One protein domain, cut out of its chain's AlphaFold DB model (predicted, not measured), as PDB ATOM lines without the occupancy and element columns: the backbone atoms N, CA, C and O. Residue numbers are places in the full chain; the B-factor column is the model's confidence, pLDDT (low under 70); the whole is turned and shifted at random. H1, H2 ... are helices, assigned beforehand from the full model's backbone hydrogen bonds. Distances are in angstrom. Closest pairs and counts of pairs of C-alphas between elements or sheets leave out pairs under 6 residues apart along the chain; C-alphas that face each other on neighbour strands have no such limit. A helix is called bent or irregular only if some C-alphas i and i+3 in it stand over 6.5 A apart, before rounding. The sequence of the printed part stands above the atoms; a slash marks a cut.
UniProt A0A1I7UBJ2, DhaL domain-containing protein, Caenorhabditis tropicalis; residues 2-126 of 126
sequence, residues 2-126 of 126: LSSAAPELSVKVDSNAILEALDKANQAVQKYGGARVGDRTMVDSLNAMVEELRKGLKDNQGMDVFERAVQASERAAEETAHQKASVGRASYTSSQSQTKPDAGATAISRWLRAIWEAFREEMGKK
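Overview. This is residues 2 to 126 of the 126 residues of the protein "DhaL domain-containing protein" of Caenorhabditis tropicalis (UniProt A0A1I7UBJ2). H3, H4 and H6 form an up-and-down bundle, each running against the one before; H2 packs on H3, and short H1 on H2. H5 sits beyond one end. The 125 printed residues include six named helices, H1 to H6, and no named strand: all helix, compact, radius of gyration of the C-alphas 15.2 A, spans 50 by 26 by 25 A.

Arrangement. H1, residues 2 to 9, only just irregular with C-alphas 4 and 7 6.7 A apart, forms a hairpin with H2, residues 15 to 33; closest C-alphas, Ala 5 and Ala 21, 4.0 A. H2 touches H3, residues 42 to 58, the hub, at a shallow tilt of 29 degrees; closest C-alphas, Asp 23 and Val 50, 6.0 A. H3 touches H4, residues 64 to 82; closest C-alphas, Ser 45 and Ser 73, 4.3 A. H5, residues 89 to 92, touches no helix. H6, residues 103 to 124, touches H4; closest C-alphas, Ala 77 and Ala 105, 4.7 A. O i to N i+4 pairs are within hydrogen-bond range throughout H2 and H6, 12 of 13 in H3, 13 of 15 in H4, and 1 of 4 in H1, against 3 of 5 for i+3.

Along the chain. H1 begins at C-alpha 2 (284.120, 248.284, 416.217); H6, 31.6 A long, ends at C-alpha 124 (261.979, 233.552, 417.725).

Size, cuts and confidence. The printed part has no cut and no long link. Residues 61 and 126 are under pLDDT 70.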
ATOM      1  N   LEU A   2     284.319 249.722 416.480       92.88
ATOM      2  CA  LEU A   2     284.120 248.284 416.217       92.88
ATOM      3  C   LEU A   2     285.377 247.432 416.429       92.88
ATOM      4  O   LEU A   2     285.303 246.387 417.060       92.88
ATOM      5  N   SER A   3     286.549 247.912 416.004       95.50
ATOM      6  CA  SER A   3     287.822 247.216 416.249       95.50
ATOM      7  C   SER A   3     288.146 247.057 417.737       95.50
ATOM      8  O   SER A   3     288.876 246.147 418.101       95.50
ATOM      9  N   SER A   4     287.618 247.937 418.593       95.81
ATOM     10  CA  SER A   4     287.801 247.872 420.048       95.81
ATOM     11  C   SER A   4     286.782 246.953 420.722       95.81
ATOM     12  O   SER A   4     287.077 246.429 421.784       95.81
ATOM     13  N   ALA A   5     285.615 246.751 420.105       94.25
ATOM     14  CA  ALA A   5     284.582 245.825 420.566       94.25
ATOM     15  C   ALA A   5     284.871 244.369 420.167       94.25
ATOM     16  O   ALA A   5     284.607 243.448 420.932       94.25
ATOM     17  N   ALA A   6     285.408 244.158 418.962       94.12
ATOM     18  CA  ALA A   6     285.571 242.836 418.357       94.12
ATOM     19  C   ALA A   6     286.333 241.801 419.214       94.12
ATOM     20  O   ALA A   6     285.899 240.648 419.227       94.12
ATOM     21  N   PRO A   7     287.417 242.153 419.940       94.88
ATOM     22  CA  PRO A   7     288.133 241.185 420.770       94.88
ATOM     23  C   PRO A   7     287.247 240.528 421.835       94.88
ATOM     24  O   PRO A   7     287.364 239.323 422.050       94.88
ATOM     25  N   GLU A   8     286.311 241.277 422.424       93.88
ATOM     26  CA  GLU A   8     285.458 240.776 423.512       93.88
ATOM     27  C   GLU A   8     284.418 239.758 423.030       93.88
ATOM     28  O   GLU A   8     283.930 238.941 423.803       93.88
ATOM     29  N   LEU A   9     284.124 239.748 421.726       92.81
ATOM     30  CA  LEU A   9     283.187 238.814 421.099       92.81
ATOM     31  C   LEU A   9     283.886 237.617 420.432       92.81
ATOM     32  O   LEU A   9     283.220 236.772 419.837       92.81
ATOM     33  N   SER A  10     285.221 237.537 420.498       89.94
ATOM     34  CA  SER A  10     286.014 236.564 419.730       89.94
ATOM     35  C   SER A  10     285.940 235.123 420.247       89.94
ATOM     36  O   SER A  10     286.137 234.188 419.474       89.94
ATOM     37  N   VAL A  11     285.655 234.935 421.539       86.56
ATOM     38  CA  VAL A  11     285.634 233.610 422.187       86.56
ATOM     39  C   VAL A  11     284.205 233.132 422.436       86.56
ATOM     40  O   VAL A  11     283.887 231.967 422.202       86.56
ATOM     41  N   LYS A  12     283.338 234.021 422.928       88.69
ATOM     42  CA  LYS A  12     281.949 233.719 423.279       88.69
ATOM     43  C   LYS A  12     281.102 234.978 423.152       88.69
ATOM     44  O   LYS A  12     281.543 236.060 423.519       88.69
ATOM     45  N   VAL A  13     279.867 234.814 422.688       90.00
ATOM     46  CA  VAL A  13     278.867 235.887 422.656       90.00
ATOM     47  C   VAL A  13     277.827 235.602 423.737       90.00
ATOM     48  O   VAL A  13     276.927 234.788 423.548       90.00
ATOM     49  N   ASP A  14     277.990 236.236 424.897       91.44
ATOM     50  CA  ASP A  14     276.996 236.276 425.973       91.44
ATOM     51  C   ASP A  14     276.748 237.718 426.439       91.44
ATOM     52  O   ASP A  14     277.371 238.659 425.946       91.44
ATOM     53  N   SER A  15     275.809 237.912 427.368       92.00
ATOM     54  CA  SER A  15     275.397 239.253 427.790       92.00
ATOM     55  C   SER A  15     276.540 240.091 428.364       92.00
ATOM     56  O   SER A  15     276.598 241.293 428.108       92.00
ATOM     57  N   ASN A  16     277.468 239.466 429.096       92.06
ATOM     58  CA  ASN A  16     278.624 240.161 429.657       92.06
ATOM     59  C   ASN A  16     279.633 240.512 428.562       92.06
ATOM     60  O   ASN A  16     280.126 241.634 428.539       92.06
ATOM     61  N   ALA A  17     279.883 239.601 427.616       94.19
ATOM     62  CA  ALA A  17     280.735 239.882 426.464       94.19
ATOM     63  C   ALA A  17     280.190 241.046 425.617       94.19
ATOM     64  O   ALA A  17     280.952 241.904 425.179       94.19
ATOM     65  N   ILE A  18     278.866 241.127 425.426       94.75
ATOM     66  CA  ILE A  18     278.224 242.244 424.716       94.75
ATOM     67  C   ILE A  18     278.386 243.559 425.491       94.75
ATOM     68  O   ILE A  18     278.727 244.577 424.887       94.75
ATOM     69  N   LEU A  19     278.166 243.551 426.810       95.81
ATOM     70  CA  LEU A  19     278.375 244.730 427.653       95.81
ATOM     71  C   LEU A  19     279.820 245.236 427.556       95.81
ATOM     72  O   LEU A  19     280.033 246.412 427.266       95.81
ATOM     73  N   GLU A  20     280.801 244.354 427.741       96.50
ATOM     74  CA  GLU A  20     282.221 244.707 427.649       96.50
ATOM     75  C   GLU A  20     282.582 245.216 426.247       96.50
ATOM     76  O   GLU A  20     283.235 246.249 426.114       96.50
ATOM     77  N   ALA A  21     282.084 244.573 425.187       97.19
ATOM     78  CA  ALA A  21     282.302 245.016 423.811       97.19
ATOM     79  C   ALA A  21     281.795 246.453 423.576       97.19
ATOM     80  O   ALA A  21     282.504 247.283 422.994       97.19
ATOM     81  N   LEU A  22     280.579 246.765 424.039       97.62
ATOM     82  CA  LEU A  22     279.988 248.100 423.918       97.62
ATOM     83  C   LEU A  22     280.718 249.133 424.787       97.62
ATOM     84  O   LEU A  22     280.952 250.253 424.327       97.62
ATOM     85  N   ASP A  23     281.141 248.762 425.994       98.06
ATOM     86  CA  ASP A  23     281.912 249.632 426.885       98.06
ATOM     87  C   ASP A  23     283.291 249.967 426.292       98.06
ATOM     88  O   ASP A  23     283.666 251.136 426.191       98.06
ATOM     89  N   LYS A  24     284.019 248.975 425.762       98.12
ATOM     90  CA  LYS A  24     285.288 249.198 425.043       98.12
ATOM     91  C   LYS A  24     285.105 250.072 423.809       98.12
ATOM     92  O   LYS A  24     285.933 250.948 423.543       98.12
ATOM     93  N   ALA A  25     284.029 249.861 423.050       97.56
ATOM     94  CA  ALA A  25     283.669 250.724 421.931       97.56
ATOM     95  C   ALA A  25     283.445 252.176 422.381       97.56
ATOM     96  O   ALA A  25     284.012 253.081 421.763       97.56
ATOM     97  N   ASN A  26     282.677 252.386 423.454       98.19
ATOM     98  CA  ASN A  26     282.379 253.698 424.024       98.19
ATOM     99  C   ASN A  26     283.651 254.406 424.510       98.19
ATOM    100  O   ASN A  26     283.944 255.526 424.089       98.19
ATOM    101  N   GLN A  27     284.468 253.720 425.310       98.00
ATOM    102  CA  GLN A  27     285.746 254.234 425.807       98.00
ATOM    103  C   GLN A  27     286.695 254.606 424.666       98.00
ATOM    104  O   GLN A  27     287.353 255.644 424.722       98.00
ATOM    105  N   ALA A  28     286.761 253.797 423.606       97.81
ATOM    106  CA  ALA A  28     287.591 254.105 422.448       97.81
ATOM    107  C   ALA A  28     287.111 255.366 421.713       97.81
ATOM    108  O   ALA A  28     287.936 256.198 421.336       97.81
ATOM    109  N   VAL A  29     285.797 255.529 421.516       96.75
ATOM    110  CA  VAL A  29     285.236 256.738 420.890       96.75
ATOM    111  C   VAL A  29     285.547 257.974 421.733       96.75
ATOM    112  O   VAL A  29     286.040 258.958 421.187       96.75
ATOM    113  N   GLN A  30     285.354 257.910 423.052       97.38
ATOM    114  CA  GLN A  30     285.677 259.020 423.953       97.38
ATOM    115  C   GLN A  30     287.181 259.337 423.960       97.38
ATOM    116  O   GLN A  30     287.575 260.493 423.825       97.38
ATOM    117  N   LYS A  31     288.045 258.314 424.032       97.12
ATOM    118  CA  LYS A  31     289.508 258.475 424.073       97.12
ATOM    119  C   LYS A  31     290.068 259.143 422.820       97.12
ATOM    120  O   LYS A  31     290.907 260.030 422.933       97.12
ATOM    121  N   TYR A  32     289.658 258.687 421.637       95.62
ATOM    122  CA  TYR A  32     290.233 259.167 420.374       95.62
ATOM    123  C   TYR A  32     289.455 260.335 419.763       95.62
ATOM    124  O   TYR A  32     290.035 261.128 419.028       95.62
ATOM    125  N   GLY A  33     288.158 260.446 420.055       93.38
ATOM    126  CA  GLY A  33     287.300 261.532 419.579       93.38
ATOM    127  C   GLY A  33     287.234 262.736 420.520       93.38
ATOM    128  O   GLY A  33     286.814 263.806 420.090       93.38
ATOM    129  N   GLY A  34     287.625 262.581 421.789       94.19
ATOM    130  CA  GLY A  34     287.615 263.647 422.797       94.19
ATOM    131  C   GLY A  34     286.227 264.044 423.314       94.19
ATOM    132  O   GLY A  34     286.141 264.925 424.164       94.19
ATOM    133  N   ALA A  35     285.162 263.410 422.820       96.88
ATOM    134  CA  ALA A  35     283.790 263.642 423.255       96.88
ATOM    135  C   ALA A  35     283.509 262.987 424.614       96.88
ATOM    136  O   ALA A  35     284.066 261.935 424.936       96.88
ATOM    137  N   ARG A  36     282.608 263.590 425.384       97.25
ATOM    138  CA  ARG A  36     282.086 263.095 426.659       97.25
ATOM    139  C   ARG A  36     280.560 263.068 426.624       97.25
ATOM    140  O   ARG A  36     279.930 263.639 425.736       97.25
ATOM    141  N   VAL A  37     279.966 262.412 427.615       97.94
ATOM    142  CA  VAL A  37     278.519 262.496 427.851       97.94
ATOM    143  C   VAL A  37     278.133 263.959 428.091       97.94
ATOM    144  O   VAL A  37     278.777 264.647 428.885       97.94
ATOM    145  N   GLY A  38     277.098 264.425 427.398       97.44
ATOM    146  CA  GLY A  38     276.604 265.800 427.399       97.44
ATOM    147  C   GLY A  38     277.175 266.688 426.291       97.44
ATOM    148  O   GLY A  38     276.715 267.818 426.138       97.44
ATOM    149  N   ASP A  39     278.140 266.211 425.497       97.69
ATOM    150  CA  ASP A  39     278.740 267.004 424.414       97.69
ATOM    151  C   ASP A  39     277.903 267.031 423.126       97.69
ATOM    152  O   ASP A  39     278.351 267.618 422.132       97.69
ATOM    153  N   ARG A  40     276.702 266.429 423.137       98.06
ATOM    154  CA  ARG A  40     275.803 266.274 421.986       98.06
ATOM    155  C   ARG A  40     276.466 265.479 420.861       98.06
ATOM    156  O   ARG A  40     276.772 265.999 419.789       98.06
ATOM    157  N   THR A  41     276.724 264.202 421.116       98.31
ATOM    158  CA  THR A  41     277.372 263.305 420.152       98.31
ATOM    159  C   THR A  41     276.832 261.880 420.242       98.31
ATOM    160  O   THR A  41     276.035 261.526 421.106       98.31
ATOM    161  N   MET A  42     277.358 260.997 419.393       98.00
ATOM    162  CA  MET A  42     277.114 259.556 419.477       98.00
ATOM    163  C   MET A  42     277.455 258.920 420.841       98.00
ATOM    164  O   MET A  42     276.943 257.843 421.146       98.00
ATOM    165  N   VAL A  43     278.306 259.567 421.651       98.56
ATOM    166  CA  VAL A  43     278.662 259.101 423.000       98.56
ATOM    167  C   VAL A  43     277.448 259.109 423.924       98.56
ATOM    168  O   VAL A  43     277.314 258.185 424.715       98.56
ATOM    169  N   ASP A  44     276.537 260.077 423.798       98.69
ATOM    170  CA  ASP A  44     275.344 260.169 424.649       98.69
ATOM    171  C   ASP A  44     274.472 258.913 424.529       98.69
ATOM    172  O   ASP A  44     274.149 258.256 425.519       98.69
ATOM    173  N   SER A  45     274.178 258.525 423.287       98.62
ATOM    174  CA  SER A  45     273.394 257.331 422.967       98.62
ATOM    175  C   SER A  45     274.118 256.040 423.371       98.62
ATOM    176  O   SER A  45     273.547 255.197 424.067       98.62
ATOM    177  N   LEU A  46     275.396 255.894 423.001       98.38
ATOM    178  CA  LEU A  46     276.159 254.678 423.291       98.38
ATOM    179  C   LEU A  46     276.385 254.475 424.796       98.38
ATOM    180  O   LEU A  46     276.278 253.354 425.292       98.38
ATOM    181  N   ASN A  47     276.669 255.549 425.533       98.69
ATOM    182  CA  ASN A  47     276.879 255.485 426.974       98.69
ATOM    183  C   ASN A  47     275.595 255.097 427.716       98.69
ATOM    184  O   ASN A  47     275.654 254.286 428.636       98.69
ATOM    185  N   ALA A  48     274.435 255.618 427.300       98.69
ATOM    186  CA  ALA A  48     273.152 255.257 427.902       98.69
ATOM    187  C   ALA A  48     272.831 253.757 427.758       98.69
ATOM    188  O   ALA A  48     272.373 253.136 428.716       98.69
ATOM    189  N   MET A  49     273.141 253.153 426.602       98.31
ATOM    190  CA  MET A  49     273.043 251.698 426.411       98.31
ATOM    191  C   MET A  49     273.937 250.941 427.405       98.31
ATOM    192  O   MET A  49     273.481 250.006 428.062       98.31
ATOM    193  N   VAL A  50     275.212 251.338 427.510       98.25
ATOM    194  CA  VAL A  50     276.200 250.674 428.378       98.25
ATOM    195  C   VAL A  50     275.778 250.740 429.844       98.25
ATOM    196  O   VAL A  50     275.821 249.720 430.528       98.25
ATOM    197  N   GLU A  51     275.333 251.899 430.325       98.06
ATOM    198  CA  GLU A  51     274.924 252.069 431.723       98.06
ATOM    199  C   GLU A  51     273.670 251.256 432.071       98.06
ATOM    200  O   GLU A  51     273.630 250.603 433.117       98.06
ATOM    201  N   GLU A  52     272.672 251.217 431.183       97.62
ATOM    202  CA  GLU A  52     271.453 250.437 431.420       97.62
ATOM    203  C   GLU A  52     271.733 248.924 431.407       97.62
ATOM    204  O   GLU A  52     271.249 248.200 432.281       97.62
ATOM    205  N   LEU A  53     272.580 248.444 430.486       96.69
ATOM    206  CA  LEU A  53     273.049 247.054 430.488       96.69
ATOM    207  C   LEU A  53     273.849 246.729 431.753       96.69
ATOM    208  O   LEU A  53     273.594 245.713 432.401       96.69
ATOM    209  N   ARG A  54     274.797 247.594 432.138       96.25
ATOM    210  CA  ARG A  54     275.633 247.411 433.334       96.25
ATOM    211  C   ARG A  54     274.785 247.312 434.596       96.25
ATOM    212  O   ARG A  54     275.104 246.520 435.482       96.25
ATOM    213  N   LYS A  55     273.722 248.110 434.684       94.62
ATOM    214  CA  LYS A  55     272.770 248.070 435.792       94.62
ATOM    215  C   LYS A  55     271.937 246.788 435.764       94.62
ATOM    216  O   LYS A  55     271.954 246.042 436.735       94.62
ATOM    217  N   GLY A  56     271.250 246.500 434.661       93.31
ATOM    218  CA  GLY A  56     270.296 245.390 434.637       93.31
ATOM    219  C   GLY A  56     270.932 243.998 434.654       93.31
ATOM    220  O   GLY A  56     270.353 243.074 435.223       93.31
ATOM    221  N   LEU A  57     272.145 243.838 434.111       90.81
ATOM    222  CA  LEU A  57     272.865 242.562 434.179       90.81
ATOM    223  C   LEU A  57     273.391 242.252 435.589       90.81
ATOM    224  O   LEU A  57     273.480 241.081 435.951       90.81
ATOM    225  N   LYS A  58     273.678 243.269 436.418       87.19
ATOM    226  CA  LYS A  58     273.999 243.060 437.843       87.19
ATOM    227  C   LYS A  58     272.810 242.511 438.627       87.19
ATOM    228  O   LYS A  58     273.001 241.673 439.503       87.19
ATOM    229  N   ASP A  59     271.603 242.937 438.273       81.69
ATOM    230  CA  ASP A  59     270.359 242.530 438.933       81.69
ATOM    231  C   ASP A  59     269.809 241.188 438.397       81.69
ATOM    232  O   ASP A  59     268.677 240.810 438.702       81.69
ATOM    233  N   ASN A  60     270.599 240.463 437.588       72.81
ATOM    234  CA  ASN A  60     270.244 239.200 436.929       72.81
ATOM    235  C   ASN A  60     268.920 239.280 436.144       72.81
ATOM    236  O   ASN A  60     268.148 238.318 436.078       72.81
ATOM    237  N   GLN A  61     268.637 240.455 435.574       67.44
ATOM    238  CA  GLN A  61     267.446 240.670 434.768       67.44
ATOM    239  C   GLN A  61     267.606 239.919 433.444       67.44
ATOM    240  O   GLN A  61     268.680 239.918 432.842       67.44
ATOM    241  N   GLY A  62     266.536 239.245 433.015       78.50
ATOM    242  CA  GLY A  62     266.512 238.487 431.767       78.50
ATOM    243  C   GLY A  62     266.681 239.368 430.523       78.50
ATOM    244  O   GLY A  62     267.044 240.541 430.594       78.50
ATOM    245  N   MET A  63     266.366 238.812 429.353       83.94
ATOM    246  CA  MET A  63     266.589 239.465 428.054       83.94
ATOM    247  C   MET A  63     265.934 240.852 427.894       83.94
ATOM    248  O   MET A  63     266.410 241.649 427.086       83.94
ATOM    249  N   ASP A  64     264.918 241.186 428.695       90.12
ATOM    250  CA  ASP A  64     264.267 242.507 428.714       90.12
ATOM    251  C   ASP A  64     265.225 243.668 429.037       90.12
ATOM    252  O   ASP A  64     264.933 244.825 428.724       90.12
ATOM    253  N   VAL A  65     266.388 243.392 429.647       94.81
ATOM    254  CA  VAL A  65     267.431 244.408 429.859       94.81
ATOM    255  C   VAL A  65     267.925 245.015 428.545       94.81
ATOM    256  O   VAL A  65     268.160 246.219 428.491       94.81
ATOM    257  N   PHE A  66     268.022 244.226 427.472       95.56
ATOM    258  CA  PHE A  66     268.489 244.715 426.175       95.56
ATOM    259  C   PHE A  66     267.479 245.662 425.534       95.56
ATOM    260  O   PHE A  66     267.868 246.714 425.036       95.56
ATOM    261  N   GLU A  67     266.183 245.350 425.615       96.44
ATOM    262  CA  GLU A  67     265.129 246.250 425.140       96.44
ATOM    263  C   GLU A  67     265.166 247.587 425.892       96.44
ATOM    264  O   GLU A  67     265.165 248.650 425.271       96.44
ATOM    265  N   ARG A  68     265.277 247.555 427.228       97.12
ATOM    266  CA  ARG A  68     265.379 248.784 428.033       97.12
ATOM    267  C   ARG A  68     266.646 249.578 427.731       97.12
ATOM    268  O   ARG A  68     266.580 250.806 427.688       97.12
ATOM    269  N   ALA A  69     267.768 248.905 427.490       98.12
ATOM    270  CA  ALA A  69     269.024 249.555 427.137       98.12
ATOM    271  C   ALA A  69     268.966 250.226 425.758       98.12
ATOM    272  O   ALA A  69     269.408 251.368 425.616       98.12
ATOM    273  N   VAL A  70     268.346 249.583 424.762       98.56
ATOM    274  CA  VAL A  70     268.121 250.203 423.446       98.56
ATOM    275  C   VAL A  70     267.229 251.434 423.587       98.56
ATOM    276  O   VAL A  70     267.578 252.494 423.069       98.56
ATOM    277  N   GLN A  71     266.140 251.340 424.355       98.62
ATOM    278  CA  GLN A  71     265.270 252.487 424.633       98.62
ATOM    279  C   GLN A  71     265.998 253.611 425.382       98.62
ATOM    280  O   GLN A  71     265.726 254.784 425.142       98.62
ATOM    281  N   ALA A  72     266.925 253.288 426.288       98.69
ATOM    282  CA  ALA A  72     267.756 254.288 426.958       98.69
ATOM    283  C   ALA A  72     268.662 255.021 425.957       98.69
ATOM    284  O   ALA A  72     268.757 256.245 425.999       98.69
ATOM    285  N   SER A  73     269.257 254.289 425.017       98.81
ATOM    286  CA  SER A  73     270.038 254.851 423.912       98.81
ATOM    287  C   SER A  73     269.204 255.735 422.971       98.81
ATOM    288  O   SER A  73     269.683 256.785 422.540       98.81
ATOM    289  N   GLU A  74     267.963 255.345 422.665       98.88
ATOM    290  CA  GLU A  74     267.022 256.138 421.859       98.88
ATOM    291  C   GLU A  74     266.634 257.439 422.569       98.88
ATOM    292  O   GLU A  74     266.774 258.511 421.982       98.88
ATOM    293  N   ARG A  75     266.254 257.365 423.851       98.81
ATOM    294  CA  ARG A  75     265.941 258.551 424.664       98.81
ATOM    295  C   ARG A  75     267.134 259.496 424.781       98.81
ATOM    296  O   ARG A  75     266.982 260.690 424.554       98.81
ATOM    297  N   ALA A  76     268.327 258.971 425.056       98.75
ATOM    298  CA  ALA A  76     269.535 259.788 425.140       98.75
ATOM    299  C   ALA A  76     269.849 260.485 423.808       98.75
ATOM    300  O   ALA A  76     270.273 261.638 423.803       98.75
ATOM    301  N   ALA A  77     269.597 259.827 422.669       98.81
ATOM    302  CA  ALA A  77     269.709 260.464 421.364       98.81
ATOM    303  C   ALA A  77     268.691 261.603 421.190       98.81
ATOM    304  O   ALA A  77     269.070 262.678 420.730       98.81
ATOM    305  N   GLU A  78     267.432 261.409 421.580       98.69
ATOM    306  CA  GLU A  78     266.398 262.451 421.526       98.69
ATOM    307  C   GLU A  78     266.741 263.659 422.412       98.69
ATOM    308  O   GLU A  78     266.655 264.803 421.960       98.69
ATOM    309  N   GLU A  79     267.222 263.418 423.634       98.31
ATOM    310  CA  GLU A  79     267.600 264.452 424.606       98.31
ATOM    311  C   GLU A  79     268.710 265.384 424.102       98.31
ATOM    312  O   GLU A  79     268.765 266.555 424.490       98.31
ATOM    313  N   THR A  80     269.553 264.921 423.174       98.25
ATOM    314  CA  THR A  80     270.586 265.768 422.556       98.25
ATOM    315  C   THR A  80     270.017 266.988 421.813       98.25
ATOM    316  O   THR A  80     270.734 267.971 421.609       98.25
ATOM    317  N   ALA A  81     268.724 266.982 421.458       97.38
ATOM    318  CA  ALA A  81     268.026 268.142 420.897       97.38
ATOM    319  C   ALA A  81     268.013 269.357 421.842       97.38
ATOM    320  O   ALA A  81     267.883 270.492 421.385       97.38
ATOM    321  N   HIS A  82     268.170 269.126 423.148       95.62
ATOM    322  CA  HIS A  82     268.168 270.150 424.194       95.62
ATOM    323  C   HIS A  82     269.573 270.504 424.700       95.62
ATOM    324  O   HIS A  82     269.716 271.299 425.628       95.62
ATOM    325  N   GLN A  83     270.619 269.936 424.097       95.50
ATOM    326  CA  GLN A  83     272.011 270.145 424.491       95.50
ATOM    327  C   GLN A  83     272.724 271.102 423.532       95.50
ATOM    328  O   GLN A  83     272.383 271.201 422.354       95.50
ATOM    329  N   LYS A  84     273.767 271.782 424.011       95.56
ATOM    330  CA  LYS A  84     274.666 272.565 423.156       95.56
ATOM    331  C   LYS A  84     275.859 271.700 422.766       95.56
ATOM    332  O   LYS A  84     276.503 271.138 423.642       95.56
ATOM    333  N   ALA A  85     276.187 271.644 421.477       96.50
ATOM    334  CA  ALA A  85     277.375 270.920 421.028       96.50
ATOM    335  C   ALA A  85     278.670 271.568 421.543       96.50
ATOM    336  O   ALA A  85     278.925 272.748 421.279       96.50
ATOM    337  N   SER A  86     279.499 270.777 422.225       95.12
ATOM    338  CA  SER A  86     280.835 271.185 422.689       95.12
ATOM    339  C   SER A  86     281.936 270.807 421.697       95.12
ATOM    340  O   SER A  86     282.967 271.473 421.623       95.12
ATOM    341  N   VAL A  87     281.724 269.742 420.918       95.38
ATOM    342  CA  VAL A  87     282.727 269.150 420.021       95.38
ATOM    343  C   VAL A  87     282.144 268.841 418.636       95.38
ATOM    344  O   VAL A  87     280.938 268.929 418.402       95.38
ATOM    345  N   GLY A  88     283.018 268.470 417.697       93.38
ATOM    346  CA  GLY A  88     282.630 268.099 416.335       93.38
ATOM    347  C   GLY A  88     282.154 269.281 415.485       93.38
ATOM    348  O   GLY A  88     282.248 270.436 415.871       93.38
ATOM    349  N   ARG A  89     281.633 269.000 414.286       94.69
ATOM    350  CA  ARG A  89     281.197 270.061 413.353       94.69
ATOM    351  C   ARG A  89     279.971 270.832 413.846       94.69
ATOM    352  O   ARG A  89     279.770 271.972 413.441       94.69
ATOM    353  N   ALA A  90     279.162 270.216 414.706       94.06
ATOM    354  CA  ALA A  90     277.996 270.857 415.296       94.06
ATOM    355  C   ALA A  90     278.386 272.007 416.240       94.06
ATOM    356  O   ALA A  90     277.642 272.976 416.326       94.06
ATOM    357  N   SER A  91     279.562 271.973 416.884       95.12
ATOM    358  CA  SER A  91     279.999 273.065 417.768       95.12
ATOM    359  C   SER A  91     280.302 274.375 417.026       95.12
ATOM    360  O   SER A  91     280.398 275.427 417.654       95.12
ATOM    361  N   TYR A  92     280.401 274.340 415.692       95.06
ATOM    362  CA  TYR A  92     280.602 275.525 414.852       95.06
ATOM    363  C   TYR A  92     279.302 276.282 414.556       95.06
ATOM    364  O   TYR A  92     279.348 277.401 414.047       95.06
ATOM    365  N   THR A  93     278.139 275.682 414.828       93.50
ATOM    366  CA  THR A  93     276.833 276.293 414.556       93.50
ATOM    367  C   THR A  93     276.268 276.977 415.796       93.50
ATOM    368  O   THR A  93     276.668 276.709 416.930       93.50
ATOM    369  N   SER A  94     275.318 277.895 415.598       92.56
ATOM    370  CA  SER A  94     274.673 278.571 416.721       92.56
ATOM    371  C   SER A  94     273.814 277.589 417.521       92.56
ATOM    372  O   SER A  94     273.071 276.786 416.950       92.56
ATOM    373  N   SER A  95     273.836 277.705 418.852       89.56
ATOM    374  CA  SER A  95     272.988 276.888 419.735       89.56
ATOM    375  C   SER A  95     271.488 277.098 419.479       89.56
ATOM    376  O   SER A  95     270.681 276.222 419.759       89.56
ATOM    377  N   GLN A  96     271.103 278.236 418.892       91.06
ATOM    378  CA  GLN A  96     269.722 278.520 418.487       91.06
ATOM    379  C   GLN A  96     269.268 277.689 417.276       91.06
ATOM    380  O   GLN A  96     268.086 277.395 417.144       91.06
ATOM    381  N   SER A  97     270.194 277.286 416.396       90.69
ATOM    382  CA  SER A  97     269.911 276.417 415.236       90.69
ATOM    383  C   SER A  97     269.871 274.923 415.588       90.69
ATOM    384  O   SER A  97     269.531 274.066 414.775       90.69
ATOM    385  N   GLN A  98     270.226 274.611 416.826       92.69
ATOM    386  CA  GLN A  98     270.560 273.295 417.334       92.69
ATOM    387  C   GLN A  98     269.323 272.637 417.980       92.69
ATOM    388  O   GLN A  98     269.392 272.110 419.079       92.69
ATOM    389  N   THR A  99     268.177 272.636 417.297       94.75
ATOM    390  CA  THR A  99     266.873 272.231 417.875       94.75
ATOM    391  C   THR A  99     266.469 270.779 417.621       94.75
ATOM    392  O   THR A  99     265.452 270.320 418.135       94.75
ATOM    393  N   LYS A 100     267.232 270.051 416.801       97.19
ATOM    394  CA  LYS A 100     266.981 268.640 416.461       97.19
ATOM    395  C   LYS A 100     267.988 267.721 417.156       97.19
ATOM    396  O   LYS A 100     269.091 268.188 417.436       97.19
ATOM    397  N   PRO A 101     267.668 266.434 417.364       98.25
ATOM    398  CA  PRO A 101     268.636 265.453 417.846       98.25
ATOM    399  C   PRO A 101     269.942 265.466 417.040       98.25
ATOM    400  O   PRO A 101     269.938 265.718 415.830       98.25
ATOM    401  N   ASP A 102     271.063 265.203 417.708       98.38
ATOM    402  CA  ASP A 102     272.350 264.994 417.056       98.38
ATOM    403  C   ASP A 102     272.274 263.818 416.078       98.38
ATOM    404  O   ASP A 102     271.708 262.758 416.370       98.38
ATOM    405  N   ALA A 103     272.879 263.995 414.907       97.75
ATOM    406  CA  ALA A 103     272.852 262.983 413.861       97.75
ATOM    407  C   ALA A 103     273.672 261.743 414.248       97.75
ATOM    408  O   ALA A 103     273.278 260.629 413.909       97.75
ATOM    409  N   GLY A 104     274.782 261.915 414.974       97.75
ATOM    410  CA  GLY A 104     275.616 260.812 415.448       97.75
ATOM    411  C   GLY A 104     274.922 259.987 416.529       97.75
ATOM    412  O   GLY A 104     274.899 258.759 416.438       97.75
ATOM    413  N   ALA A 105     274.304 260.652 417.508       98.50
ATOM    414  CA  ALA A 105     273.477 260.009 418.530       98.50
ATOM    415  C   ALA A 105     272.300 259.249 417.905       98.50
ATOM    416  O   ALA A 105     272.099 258.071 418.192       98.50
ATOM    417  N   THR A 106     271.585 259.887 416.972       98.75
ATOM    418  CA  THR A 106     270.470 259.260 416.247       98.75
ATOM    419  C   THR A 106     270.921 258.045 415.432       98.75
ATOM    420  O   THR A 106     270.236 257.027 415.401       98.75
ATOM    421  N   ALA A 107     272.069 258.122 414.757       98.50
ATOM    422  CA  ALA A 107     272.571 257.009 413.957       98.50
ATOM    423  C   ALA A 107     272.918 255.790 414.826       98.50
ATOM    424  O   ALA A 107     272.563 254.667 414.468       98.50
ATOM    425  N   ILE A 108     273.571 256.004 415.974       98.19
ATOM    426  CA  ILE A 108     273.902 254.916 416.901       98.19
ATOM    427  C   ILE A 108     272.654 254.295 417.513       98.19
ATOM    428  O   ILE A 108     272.569 253.068 417.540       98.19
ATOM    429  N   SER A 109     271.668 255.092 417.931       98.69
ATOM    430  CA  SER A 109     270.449 254.528 418.514       98.69
ATOM    431  C   SER A 109     269.699 253.639 417.522       98.69
ATOM    432  O   SER A 109     269.311 252.522 417.864       98.69
ATOM    433  N   ARG A 110     269.596 254.067 416.257       98.69
ATOM    434  CA  ARG A 110     269.001 253.269 415.172       98.69
ATOM    435  C   ARG A 110     269.791 251.999 414.879       98.69
ATOM    436  O   ARG A 110     269.194 250.947 414.673       98.69
ATOM    437  N   TRP A 111     271.117 252.084 414.866       98.25
ATOM    438  CA  TRP A 111     271.973 250.923 414.643       98.25
ATOM    439  C   TRP A 111     271.837 249.883 415.765       98.25
ATOM    440  O   TRP A 111     271.683 248.696 415.481       98.25
ATOM    441  N   LEU A 112     271.807 250.321 417.028       97.88
ATOM    442  CA  LEU A 112     271.596 249.447 418.187       97.88
ATOM    443  C   LEU A 112     270.202 248.803 418.177       97.88
ATOM    444  O   LEU A 112     270.086 247.604 418.431       97.88
ATOM    445  N   ARG A 113     269.160 249.567 417.819       98.38
ATOM    446  CA  ARG A 113     267.799 249.048 417.613       98.38
ATOM    447  C   ARG A 113     267.769 247.942 416.565       98.38
ATOM    448  O   ARG A 113     267.259 246.865 416.851       98.38
ATOM    449  N   ALA A 114     268.380 248.176 415.405       98.25
ATOM    450  CA  ALA A 114     268.424 247.195 414.324       98.25
ATOM    451  C   ALA A 114     269.147 245.900 414.735       98.25
ATOM    452  O   ALA A 114     268.685 244.807 414.419       98.25
ATOM    453  N   ILE A 115     270.260 246.002 415.476       95.25
ATOM    454  CA  ILE A 115     270.963 244.824 416.011       95.25
ATOM    455  C   ILE A 115     270.054 244.025 416.947       95.25
ATOM    456  O   ILE A 115     269.996 242.798 416.858       95.25
ATOM    457  N   TRP A 116     269.352 244.707 417.851       95.44
ATOM    458  CA  TRP A 116     268.485 244.050 418.822       95.44
ATOM    459  C   TRP A 116     267.273 243.378 418.171       95.44
ATOM    460  O   TRP A 116     266.944 242.245 418.518       95.44
ATOM    461  N   GLU A 117     266.642 244.032 417.197       96.12
ATOM    462  CA  GLU A 117     265.547 243.446 416.417       96.12
ATOM    463  C   GLU A 117     266.006 242.194 415.667       96.12
ATOM    464  O   GLU A 117     265.390 241.139 415.819       96.12
ATOM    465  N   ALA A 118     267.147 242.264 414.972       95.12
ATOM    466  CA  ALA A 118     267.723 241.109 414.288       95.12
ATOM    467  C   ALA A 118     268.009 239.948 415.258       95.12
ATOM    468  O   ALA A 118     267.716 238.791 414.961       95.12
ATOM    469  N   PHE A 119     268.531 240.244 416.451       91.19
ATOM    470  CA  PHE A 119     268.776 239.225 417.470       91.19
ATOM    471  C   PHE A 119     267.476 238.582 417.984       91.19
ATOM    472  O   PHE A 119     267.405 237.363 418.143       91.19
ATOM    473  N   ARG A 120     266.428 239.379 418.221       91.44
ATOM    474  CA  ARG A 120     265.112 238.876 418.648       91.44
ATOM    475  C   ARG A 120     264.463 237.988 417.595       91.44
ATOM    476  O   ARG A 120     263.890 236.961 417.955       91.44
ATOM    477  N   GLU A 121     264.552 238.364 416.323       92.12
ATOM    478  CA  GLU A 121     264.041 237.555 415.216       92.12
ATOM    479  C   GLU A 121     264.729 236.189 415.154       92.12
ATOM    480  O   GLU A 121     264.055 235.169 415.025       92.12
ATOM    481  N   GLU A 122     266.053 236.142 415.310       88.94
ATOM    482  CA  GLU A 122     266.802 234.881 415.346       88.94
ATOM    483  C   GLU A 122     266.448 234.010 416.564       88.94
ATOM    484  O   GLU A 122     266.402 232.785 416.448       88.94
ATOM    485  N   MET A 123     266.138 234.607 417.722       83.00
ATOM    486  CA  MET A 123     265.647 233.850 418.883       83.00
ATOM    487  C   MET A 123     264.244 233.271 418.673       83.00
ATOM    488  O   MET A 123     263.977 232.172 419.145       83.00
ATOM    489  N   GLY A 124     263.355 233.992 417.984       77.12
ATOM    490  CA  GLY A 124     261.979 233.552 417.725       77.12
ATOM    491  C   GLY A 124     261.836 232.494 416.625       77.12
ATOM    492  O   GLY A 124     260.754 231.938 416.461       77.12
ATOM    493  N   LYS A 125     262.903 232.218 415.862       73.06
ATOM    494  CA  LYS A 125     262.954 231.145 414.850       73.06
ATOM    495  C   LYS A 125     263.282 229.762 415.436       73.06
ATOM    496  O   LYS A 125     263.238 228.783 414.691       73.06
ATOM    497  N   LYS A 126     263.651 229.683 416.717       47.94
ATOM    498  CA  LYS A 126     263.897 228.430 417.448       47.94
ATOM    499  C   LYS A 126     262.663 228.000 418.226       47.94
ATOM    500  O   LYS A 126     262.466 226.769 418.309       47.94
TER     501      LYS A 126